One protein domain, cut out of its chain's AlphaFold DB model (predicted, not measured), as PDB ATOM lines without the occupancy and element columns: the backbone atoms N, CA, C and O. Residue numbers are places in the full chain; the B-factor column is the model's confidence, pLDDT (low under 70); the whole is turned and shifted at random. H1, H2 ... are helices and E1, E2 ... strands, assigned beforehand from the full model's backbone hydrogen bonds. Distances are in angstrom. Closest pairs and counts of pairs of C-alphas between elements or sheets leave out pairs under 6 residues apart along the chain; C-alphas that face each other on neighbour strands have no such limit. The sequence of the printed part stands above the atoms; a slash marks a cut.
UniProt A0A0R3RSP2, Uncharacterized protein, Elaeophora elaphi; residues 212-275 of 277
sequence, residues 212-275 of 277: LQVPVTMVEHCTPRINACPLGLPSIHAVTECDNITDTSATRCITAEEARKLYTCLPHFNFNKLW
ATOM      1  N   LEU A 212     -48.127 -10.196 -31.372       74.94
ATOM      2  CA  LEU A 212     -47.905 -11.346 -32.232       74.94
ATOM      3  C   LEU A 212     -49.228 -11.738 -32.884       74.94
ATOM      4  O   LEU A 212     -50.180 -12.124 -32.200       74.94
ATOM      5  N   GLN A 213     -49.283 -11.625 -34.203       79.06
ATOM      6  CA  GLN A 213     -50.456 -11.990 -34.976       79.06
ATOM      7  C   GLN A 213     -50.379 -13.462 -35.371       79.06
ATOM      8  O   GLN A 213     -49.359 -13.933 -35.875       79.06
ATOM      9  N   VAL A 214     -51.441 -14.204 -35.074       82.19
ATOM     10  CA  VAL A 214     -51.494 -15.659 -35.201       82.19
ATOM     11  C   VAL A 214     -52.672 -16.046 -36.094       82.19
ATOM     12  O   VAL A 214     -53.779 -15.573 -35.838       82.19
ATOM     13  N   PRO A 215     -52.491 -16.920 -37.100       82.88
ATOM     14  CA  PRO A 215     -53.600 -17.384 -37.927       82.88
ATOM     15  C   PRO A 215     -54.729 -18.006 -37.089       82.88
ATOM     16  O   PRO A 215     -54.471 -18.872 -36.250       82.88
ATOM     17  N   VAL A 216     -55.983 -17.607 -37.324       80.88
ATOM     18  CA  VAL A 216     -57.173 -18.127 -36.615       80.88
ATOM     19  C   VAL A 216     -57.247 -19.649 -36.721       80.88
ATOM     20  O   VAL A 216     -57.461 -20.332 -35.724       80.88
ATOM     21  N   THR A 217     -56.950 -20.187 -37.902       81.12
ATOM     22  CA  THR A 217     -56.872 -21.630 -38.170       81.12
ATOM     23  C   THR A 217     -55.895 -22.353 -37.239       81.12
ATOM     24  O   THR A 217     -56.139 -23.497 -36.854       81.12
ATOM     25  N   MET A 218     -54.808 -21.689 -36.836       81.62
ATOM     26  CA  MET A 218     -53.848 -22.204 -35.865       81.62
ATOM     27  C   MET A 218     -54.403 -22.143 -34.439       81.62
ATOM     28  O   MET A 218     -54.237 -23.100 -33.690       81.62
ATOM     29  N   VAL A 219     -55.088 -21.060 -34.059       81.50
ATOM     30  CA  VAL A 219     -55.704 -20.913 -32.723       81.50
ATOM     31  C   VAL A 219     -56.835 -21.927 -32.500       81.50
ATOM     32  O   VAL A 219     -57.032 -22.393 -31.382       81.50
ATOM     33  N   GLU A 220     -57.547 -22.321 -33.557       83.88
ATOM     34  CA  GLU A 220     -58.610 -23.336 -33.492       83.88
ATOM     35  C   GLU A 220     -58.081 -24.766 -33.303       83.88
ATOM     36  O   GLU A 220     -58.733 -25.595 -32.669       83.88
ATOM     37  N   HIS A 221     -56.898 -25.067 -33.846       83.44
ATOM     38  CA  HIS A 221     -56.360 -26.431 -33.904       83.44
ATOM     39  C   HIS A 221     -55.109 -26.639 -33.048       83.44
ATOM     40  O   HIS A 221     -54.574 -27.752 -33.004       83.44
ATOM     41  N   CYS A 222     -54.625 -25.597 -32.373       83.19
ATOM     42  CA  CYS A 222     -53.422 -25.638 -31.559       83.19
ATOM     43  C   CYS A 222     -53.618 -24.924 -30.221       83.19
ATOM     44  O   CYS A 222     -54.252 -23.879 -30.134       83.19
ATOM     45  N   THR A 223     -53.017 -25.471 -29.165       80.69
ATOM     46  CA  THR A 223     -53.051 -24.899 -27.817       80.69
ATOM     47  C   THR A 223     -51.684 -24.331 -27.428       80.69
ATOM     48  O   THR A 223     -50.656 -24.913 -27.793       80.69
ATOM     49  N   PRO A 224     -51.627 -23.202 -26.693       73.75
ATOM     50  CA  PRO A 224     -50.370 -22.680 -26.166       73.75
ATOM     51  C   PRO A 224     -49.701 -23.684 -25.219       73.75
ATOM     52  O   PRO A 224     -50.362 -24.346 -24.417       73.75
ATOM     53  N   ARG A 225     -48.373 -23.784 -25.271       69.50
ATOM     54  CA  ARG A 225     -47.597 -24.625 -24.353       69.50
ATOM     55  C   ARG A 225     -47.450 -23.950 -22.992       69.50
ATOM     56  O   ARG A 225     -47.037 -22.801 -22.901       69.50
ATOM     57  N   ILE A 226     -47.683 -24.723 -21.933       52.66
ATOM     58  CA  ILE A 226     -47.687 -24.266 -20.531       52.66
ATOM     59  C   ILE A 226     -46.303 -23.751 -20.067       52.66
ATOM     60  O   ILE A 226     -46.235 -22.910 -19.181       52.66
ATOM     61  N   ASN A 227     -45.209 -24.192 -20.707       51.62
ATOM     62  CA  ASN A 227     -43.820 -23.830 -20.369       51.62
ATOM     63  C   ASN A 227     -43.033 -23.271 -21.567       51.62
ATOM     64  O   ASN A 227     -41.816 -23.448 -21.661       51.62
ATOM     65  N   ALA A 228     -43.709 -22.659 -22.538       49.03
ATOM     66  CA  ALA A 228     -42.995 -21.946 -23.585       49.03
ATOM     67  C   ALA A 228     -42.261 -20.754 -22.957       49.03
ATOM     68  O   ALA A 228     -42.916 -19.906 -22.362       49.03
ATOM     69  N   CYS A 229     -40.926 -20.684 -23.085       43.94
ATOM     70  CA  CYS A 229     -40.180 -19.461 -22.777       43.94
ATOM     71  C   CYS A 229     -40.794 -18.338 -23.613       43.94
ATOM     72  O   CYS A 229     -40.636 -18.355 -24.840       43.94
ATOM     73  N   PRO A 230     -41.522 -17.401 -22.995       43.88
ATOM     74  CA  PRO A 230     -42.225 -16.415 -23.768       43.88
ATOM     75  C   PRO A 230     -41.152 -15.383 -24.147       43.88
ATOM     76  O   PRO A 230     -40.414 -14.872 -23.299       43.88
ATOM     77  N   LEU A 231     -40.957 -15.177 -25.450       46.78
ATOM     78  CA  LEU A 231     -40.140 -14.081 -25.966       46.78
ATOM     79  C   LEU A 231     -40.853 -12.775 -25.578       46.78
ATOM     80  O   LEU A 231     -41.668 -12.256 -26.335       46.78
ATOM     81  N   GLY A 232     -40.637 -12.309 -24.344       50.44
ATOM     82  CA  GLY A 232     -41.508 -11.313 -23.710       50.44
ATOM     83  C   GLY A 232     -42.908 -11.870 -23.422       50.44
ATOM     84  O   GLY A 232     -43.166 -13.037 -23.661       50.44
ATOM     85  N   LEU A 233     -43.821 -11.057 -22.888       51.44
ATOM     86  CA  LEU A 233     -45.259 -11.365 -22.860       51.44
ATOM     87  C   LEU A 233     -45.878 -10.770 -24.134       51.44
ATOM     88  O   LEU A 233     -46.314  -9.614 -24.084       51.44
ATOM     89  N   PRO A 234     -45.851 -11.459 -25.293       62.72
ATOM     90  CA  PRO A 234     -46.436 -10.896 -26.492       62.72
ATOM     91  C   PRO A 234     -47.956 -10.833 -26.348       62.72
ATOM     92  O   PRO A 234     -48.591 -11.762 -25.847       62.72
ATOM     93  N   SER A 235     -48.546  -9.741 -26.821       64.75
ATOM     94  CA  SER A 235     -49.995  -9.640 -26.968       64.75
ATOM     95  C   SER A 235     -50.415 -10.461 -28.186       64.75
ATOM     96  O   SER A 235     -50.006 -10.150 -29.300       64.75
ATOM     97  N   ILE A 236     -51.185 -11.532 -28.002       73.62
ATOM     98  CA  ILE A 236     -51.581 -12.419 -29.106       73.62
ATOM     99  C   ILE A 236     -52.875 -11.903 -29.733       73.62
ATOM    100  O   ILE A 236     -53.877 -11.750 -29.040       73.62
ATOM    101  N   HIS A 237     -52.859 -11.671 -31.044       73.56
ATOM    102  CA  HIS A 237     -54.043 -11.305 -31.821       73.56
ATOM    103  C   HIS A 237     -54.289 -12.341 -32.916       73.56
ATOM    104  O   HIS A 237     -53.392 -12.653 -33.694       73.56
ATOM    105  N   ALA A 238     -55.500 -12.890 -32.974       78.56
ATOM    106  CA  ALA A 238     -55.864 -13.846 -34.011       78.56
ATOM    107  C   ALA A 238     -56.254 -13.112 -35.304       78.56
ATOM    108  O   ALA A 238     -57.066 -12.188 -35.266       78.56
ATOM    109  N   VAL A 239     -55.696 -13.531 -36.439       76.50
ATOM    110  CA  VAL A 239     -55.945 -12.946 -37.767       76.50
ATOM    111  C   VAL A 239     -56.277 -14.011 -38.798       76.50
ATOM    112  O   VAL A 239     -55.875 -15.161 -38.659       76.50
ATOM    113  N   THR A 240     -57.021 -13.653 -39.840       76.50
ATOM    114  CA  THR A 240     -57.403 -14.606 -40.893       76.50
ATOM    115  C   THR A 240     -56.211 -15.035 -41.741       76.50
ATOM    116  O   THR A 240     -56.057 -16.221 -42.010       76.50
ATOM    117  N   GLU A 241     -55.349 -14.089 -42.109       71.81
ATOM    118  CA  GLU A 241     -54.174 -14.312 -42.952       71.81
ATOM    119  C   GLU A 241     -53.013 -13.458 -42.453       71.81
ATOM    120  O   GLU A 241     -53.211 -12.329 -41.995       71.81
ATOM    121  N   CYS A 242     -51.804 -14.008 -42.551       72.62
ATOM    122  CA  CYS A 242     -50.597 -13.347 -42.078       72.62
ATOM    123  C   CYS A 242     -49.905 -12.464 -43.129       72.62
ATOM    124  O   CYS A 242     -49.069 -11.636 -42.779       72.62
ATOM    125  N   ASP A 243     -50.305 -12.574 -44.396       67.88
ATOM    126  CA  ASP A 243     -49.637 -11.919 -45.530       67.88
ATOM    127  C   ASP A 243     -49.926 -10.417 -45.641       67.88
ATOM    128  O   ASP A 243     -49.154  -9.663 -46.228       67.88
ATOM    129  N   ASN A 244     -51.029  -9.957 -45.044       62.97
ATOM    130  CA  ASN A 244     -51.463  -8.556 -45.096       62.97
ATOM    131  C   ASN A 244     -50.983  -7.720 -43.902       62.97
ATOM    132  O   ASN A 244     -51.422  -6.582 -43.711       62.97
ATOM    133  N   ILE A 245     -50.104  -8.272 -43.069       64.56
ATOM    134  CA  ILE A 245     -49.632  -7.604 -41.863       64.56
ATOM    135  C   ILE A 245     -48.355  -6.841 -42.166       64.56
ATOM    136  O   ILE A 245     -47.366  -7.382 -42.644       64.56
ATOM    137  N   THR A 246     -48.376  -5.545 -41.860       65.44
ATOM    138  CA  THR A 246     -47.161  -4.736 -41.898       65.44
ATOM    139  C   THR A 246     -46.294  -5.112 -40.705       65.44
ATOM    140  O   THR A 246     -46.604  -4.742 -39.571       65.44
ATOM    141  N   ASP A 247     -45.209  -5.836 -40.966       66.06
ATOM    142  CA  ASP A 247     -44.216  -6.143 -39.947       66.06
ATOM    143  C   ASP A 247     -43.553  -4.849 -39.458       66.06
ATOM    144  O   ASP A 247     -42.878  -4.122 -40.189       66.06
ATOM    145  N   THR A 248     -43.764  -4.555 -38.183       64.50
ATOM    146  CA  THR A 248     -43.159  -3.439 -37.457       64.50
ATOM    147  C   THR A 248     -42.418  -3.975 -36.236       64.50
ATOM    148  O   THR A 248     -42.611  -5.115 -35.816       64.50
ATOM    149  N   SER A 249     -41.605  -3.135 -35.591       61.19
ATOM    150  CA  SER A 249     -40.921  -3.507 -34.343       61.19
ATOM    151  C   SER A 249     -41.876  -3.855 -33.189       61.19
ATOM    152  O   SER A 249     -41.440  -4.446 -32.205       61.19
ATOM    153  N   ALA A 250     -43.159  -3.493 -33.297       65.56
ATOM    154  CA  ALA A 250     -44.178  -3.707 -32.273       65.56
ATOM    155  C   ALA A 250     -45.275  -4.696 -32.689       65.56
ATOM    156  O   ALA A 250     -46.035  -5.147 -31.837       65.56
ATOM    157  N   THR A 251     -45.423  -5.018 -33.971       68.88
ATOM    158  CA  THR A 251     -46.504  -5.873 -34.471       68.88
ATOM    159  C   THR A 251     -46.007  -6.669 -35.657       68.88
ATOM    160  O   THR A 251     -45.554  -6.076 -36.631       68.88
ATOM    161  N   ARG A 252     -46.096  -7.994 -35.575       78.44
ATOM    162  CA  ARG A 252     -45.673  -8.888 -36.653       78.44
ATOM    163  C   ARG A 252     -46.421 -10.204 -36.617       78.44
ATOM    164  O   ARG A 252     -46.995 -10.566 -35.583       78.44
ATOM    165  N   CYS A 253     -46.361 -10.937 -37.716       80.81
ATOM    166  CA  CYS A 253     -46.844 -12.309 -37.729       80.81
ATOM    167  C   CYS A 253     -45.929 -13.269 -36.975       80.81
ATOM    168  O   CYS A 253     -44.708 -13.090 -36.891       80.81
ATOM    169  N   ILE A 254     -46.552 -14.295 -36.394       81.69
ATOM    170  CA  ILE A 254     -45.841 -15.450 -35.859       81.69
ATOM    171  C   ILE A 254     -45.148 -16.188 -37.002       81.69
ATOM    172  O   ILE A 254     -45.728 -16.333 -38.075       81.69
ATOM    173  N   THR A 255     -43.920 -16.656 -36.788       80.62
ATOM    174  CA  THR A 255     -43.252 -17.524 -37.771       80.62
ATOM    175  C   THR A 255     -43.575 -18.995 -37.517       80.62
ATOM    176  O   THR A 255     -43.965 -19.385 -36.410       80.62
ATOM    177  N   ALA A 256     -43.354 -19.850 -38.518       80.44
ATOM    178  CA  ALA A 256     -43.533 -21.295 -38.381       80.44
ATOM    179  C   ALA A 256     -42.705 -21.883 -37.220       80.44
ATOM    180  O   ALA A 256     -43.176 -22.749 -36.477       80.44
ATOM    181  N   GLU A 257     -41.476 -21.405 -37.024       76.06
ATOM    182  CA  GLU A 257     -40.574 -21.851 -35.960       76.06
ATOM    183  C   GLU A 257     -41.070 -21.431 -34.579       76.06
ATOM    184  O   GLU A 257     -40.955 -22.200 -33.622       76.06
ATOM    185  N   GLU A 258     -41.604 -20.220 -34.458       76.31
ATOM    186  CA  GLU A 258     -42.177 -19.725 -33.209       76.31
ATOM    187  C   GLU A 258     -43.449 -20.472 -32.864       76.31
ATOM    188  O   GLU A 258     -43.588 -20.963 -31.748       76.31
ATOM    189  N   ALA A 259     -44.335 -20.654 -33.835       79.00
ATOM    190  CA  ALA A 259     -45.557 -21.410 -33.650       79.00
ATOM    191  C   ALA A 259     -45.274 -22.858 -33.209       79.00
ATOM    192  O   ALA A 259     -45.889 -23.328 -32.253       79.00
ATOM    193  N   ARG A 260     -44.264 -23.534 -33.777       78.62
ATOM    194  CA  ARG A 260     -43.834 -24.878 -33.324       78.62
ATOM    195  C   ARG A 260     -43.284 -24.911 -31.894       78.62
ATOM    196  O   ARG A 260     -43.327 -25.956 -31.242       78.62
ATOM    197  N   LYS A 261     -42.715 -23.802 -31.421       74.00
ATOM    198  CA  LYS A 261     -42.158 -23.680 -30.064       74.00
ATOM    199  C   LYS A 261     -43.211 -23.270 -29.042       74.00
ATOM    200  O   LYS A 261     -43.132 -23.719 -27.903       74.00
ATOM    201  N   LEU A 262     -44.150 -22.418 -29.442       74.62
ATOM    202  CA  LEU A 262     -45.151 -21.805 -28.572       74.62
ATOM    203  C   LEU A 262     -46.439 -22.631 -28.491       74.62
ATOM    204  O   LEU A 262     -47.120 -22.564 -27.471       74.62
ATOM    205  N   TYR A 263     -46.756 -23.432 -29.513       79.19
ATOM    206  CA  TYR A 263     -48.018 -24.163 -29.608       79.19
ATOM    207  C   TYR A 263     -47.825 -25.669 -29.799       79.19
ATOM    208  O   TYR A 263     -46.805 -26.159 -30.292       79.19
ATOM    209  N   THR A 264     -48.850 -26.415 -29.402       79.94
ATOM    210  CA  THR A 264     -49.013 -27.840 -29.688       79.94
ATOM    211  C   THR A 264     -50.314 -28.022 -30.456       79.94
ATOM    212  O   THR A 264     -51.381 -27.678 -29.959       79.94
ATOM    213  N   CYS A 265     -50.226 -28.548 -31.675       83.88
ATOM    214  CA  CYS A 265     -51.378 -28.743 -32.551       83.88
ATOM    215  C   CYS A 265     -51.973 -30.149 -32.437       83.88
ATOM    216  O   CYS A 265     -51.283 -31.099 -32.062       83.88
ATOM    217  N   LEU A 266     -53.251 -30.282 -32.798       84.38
ATOM    218  CA  LEU A 266     -53.928 -31.570 -32.927       84.38
ATOM    219  C   LEU A 266     -53.209 -32.468 -33.957       84.38
ATOM    220  O   LEU A 266     -52.740 -31.973 -34.981       84.38
ATOM    221  N   PRO A 267     -53.160 -33.796 -33.753       76.44
ATOM    222  CA  PRO A 267     -52.362 -34.710 -34.581       76.44
ATOM    223  C   PRO A 267     -52.797 -34.788 -36.054       76.44
ATOM    224  O   PRO A 267     -51.992 -35.136 -36.912       76.44
ATOM    225  N   HIS A 268     -54.056 -34.464 -36.361       80.75
ATOM    226  CA  HIS A 268     -54.589 -34.454 -37.730       80.75
ATOM    227  C   HIS A 268     -54.460 -33.092 -38.420       80.75
ATOM    228  O   HIS A 268     -54.749 -32.973 -39.612       80.75
ATOM    229  N   PHE A 269     -54.039 -32.062 -37.687       83.06
ATOM    230  CA  PHE A 269     -53.860 -30.732 -38.238       83.06
ATOM    231  C   PHE A 269     -52.553 -30.662 -39.027       83.06
ATOM    232  O   PHE A 269     -51.465 -30.879 -38.490       83.06
ATOM    233  N   ASN A 270     -52.645 -30.338 -40.318       83.25
ATOM    234  CA  ASN A 270     -51.460 -30.160 -41.146       83.25
ATOM    235  C   ASN A 270     -50.880 -28.756 -40.935       83.25
ATOM    236  O   ASN A 270     -51.185 -27.828 -41.678       83.25
ATOM    237  N   PHE A 271     -50.023 -28.630 -39.923       80.19
ATOM    238  CA  PHE A 271     -49.372 -27.372 -39.562       80.19
ATOM    239  C   PHE A 271     -48.583 -26.735 -40.716       80.19
ATOM    240  O   PHE A 271     -48.530 -25.515 -40.814       80.19
ATOM    241  N   ASN A 272     -47.972 -27.535 -41.596       79.25
ATOM    242  CA  ASN A 272     -47.132 -27.007 -42.675       79.25
ATOM    243  C   ASN A 272     -47.954 -26.291 -43.752       79.25
ATOM    244  O   ASN A 272     -47.500 -25.277 -44.267       79.25
ATOM    245  N   LYS A 273     -49.201 -26.726 -43.980       79.69
ATOM    246  CA  LYS A 273     -50.118 -26.066 -44.920       79.69
ATOM    247  C   LYS A 273     -50.479 -24.628 -44.545       79.69
ATOM    248  O   LYS A 273     -50.989 -23.917 -45.395       79.69
ATOM    249  N   LEU A 274     -50.253 -24.205 -43.297       73.00
ATOM    250  CA  LEU A 274     -50.439 -22.804 -42.898       73.00
ATOM    251  C   LEU A 274     -49.390 -21.863 -43.500       73.00
ATOM    252  O   LEU A 274     -49.594 -20.655 -43.485       73.00
ATOM    253  N   TRP A 275     -48.270 -22.414 -43.967       72.62
ATOM    254  CA  TRP A 275     -47.096 -21.667 -44.417       72.62
ATOM    255  C   TRP A 275     -46.736 -21.956 -45.881       72.62
ATOM    256  O   TRP A 275     -45.820 -21.332 -46.408       72.62
TER     257      TRP A 275
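What this domain is: This is residues 212 to 275 of the 277 residues of an uncharacterized protein of Elaeophora elaphi (UniProt A0A0R3RSP2). Two small sheets lie toward opposite ends of a small body, a parallel one of three strands, E3, E1 and E4, and a ribbon of two antiparallel strands, E2 and E5. The short helices H1 and H2 lead from the first sheet to the second, H1 from E1 to E2 and H2 from E4 to E5, while two looped stretches, residues 225 to 234 and 240 to 250, run before and after E3. The printed part has 64 residues with three named helices and five named strands in the order E1 H1 E2 E3 E4 H2 E5 H3, and its class is mixed, helices and strands. It is compact, with a radius of gyration of the C-alphas of 11.4 A and spans of 33 by 26 by 16 A.

Where its parts are: Find C-alpha 212 at (-47.905, -11.346, -32.232); from there E1 runs 10.1 A through residues 212 to 215. H1, residues 216 to 221, follows at once over 8.8 A, then E2, residues 222 to 224, over 6.9 A. Look next for C-alpha 235 at (-49.995, -9.640, -26.968), where E3, residues 235 to 239, begins its 12.8 A. E4 is residues 251 to 253, 7.2 A; H2 is residues 256 to 262, 10.0 A; E5 is residues 263 to 265, 6.4 A. H3, residues 271 to 274, covers 5.8 A and ends at C-alpha 274, (-50.439, -22.804, -42.898).

How they stand to each other: Begin at E1, the inner strand, parallel to E3 at 29 degrees, where N 214 and O 237 are 2.8 A apart, within hydrogen-bond range. On E4, also parallel to E1, at 32 degrees, look for O 252, 2.9 A from N 213. H1 only grazes this sheet with its residues 216 to 220; the closest C-alphas of H1 and E3 are those of Val 216 and Ala 238, 5.2 A apart. E2 and E5 are antiparallel at 155 degrees, with N 264 and O 223 at 2.8 A. H2 and H3 are near each other, while H1 and H3 are close but not clearly touching, their closest C-alphas, of Met 218 and Phe 271, 7.8 A apart. H1 and H2 are apart. In H1 and H2 every O i to N i+4 pair is within hydrogen-bond range; H3 is too short for such a pair.

The domain as a whole: The two C-alphas farthest apart are those of Ser 249 and His 268, 34.0 A. The printed part has no cut. The link from E3 to E4, 11 residues, is long. Mean pLDDT of the printed part is 72.5; look for values under 70 at residues 225 to 235 and 243 to 251 of this model.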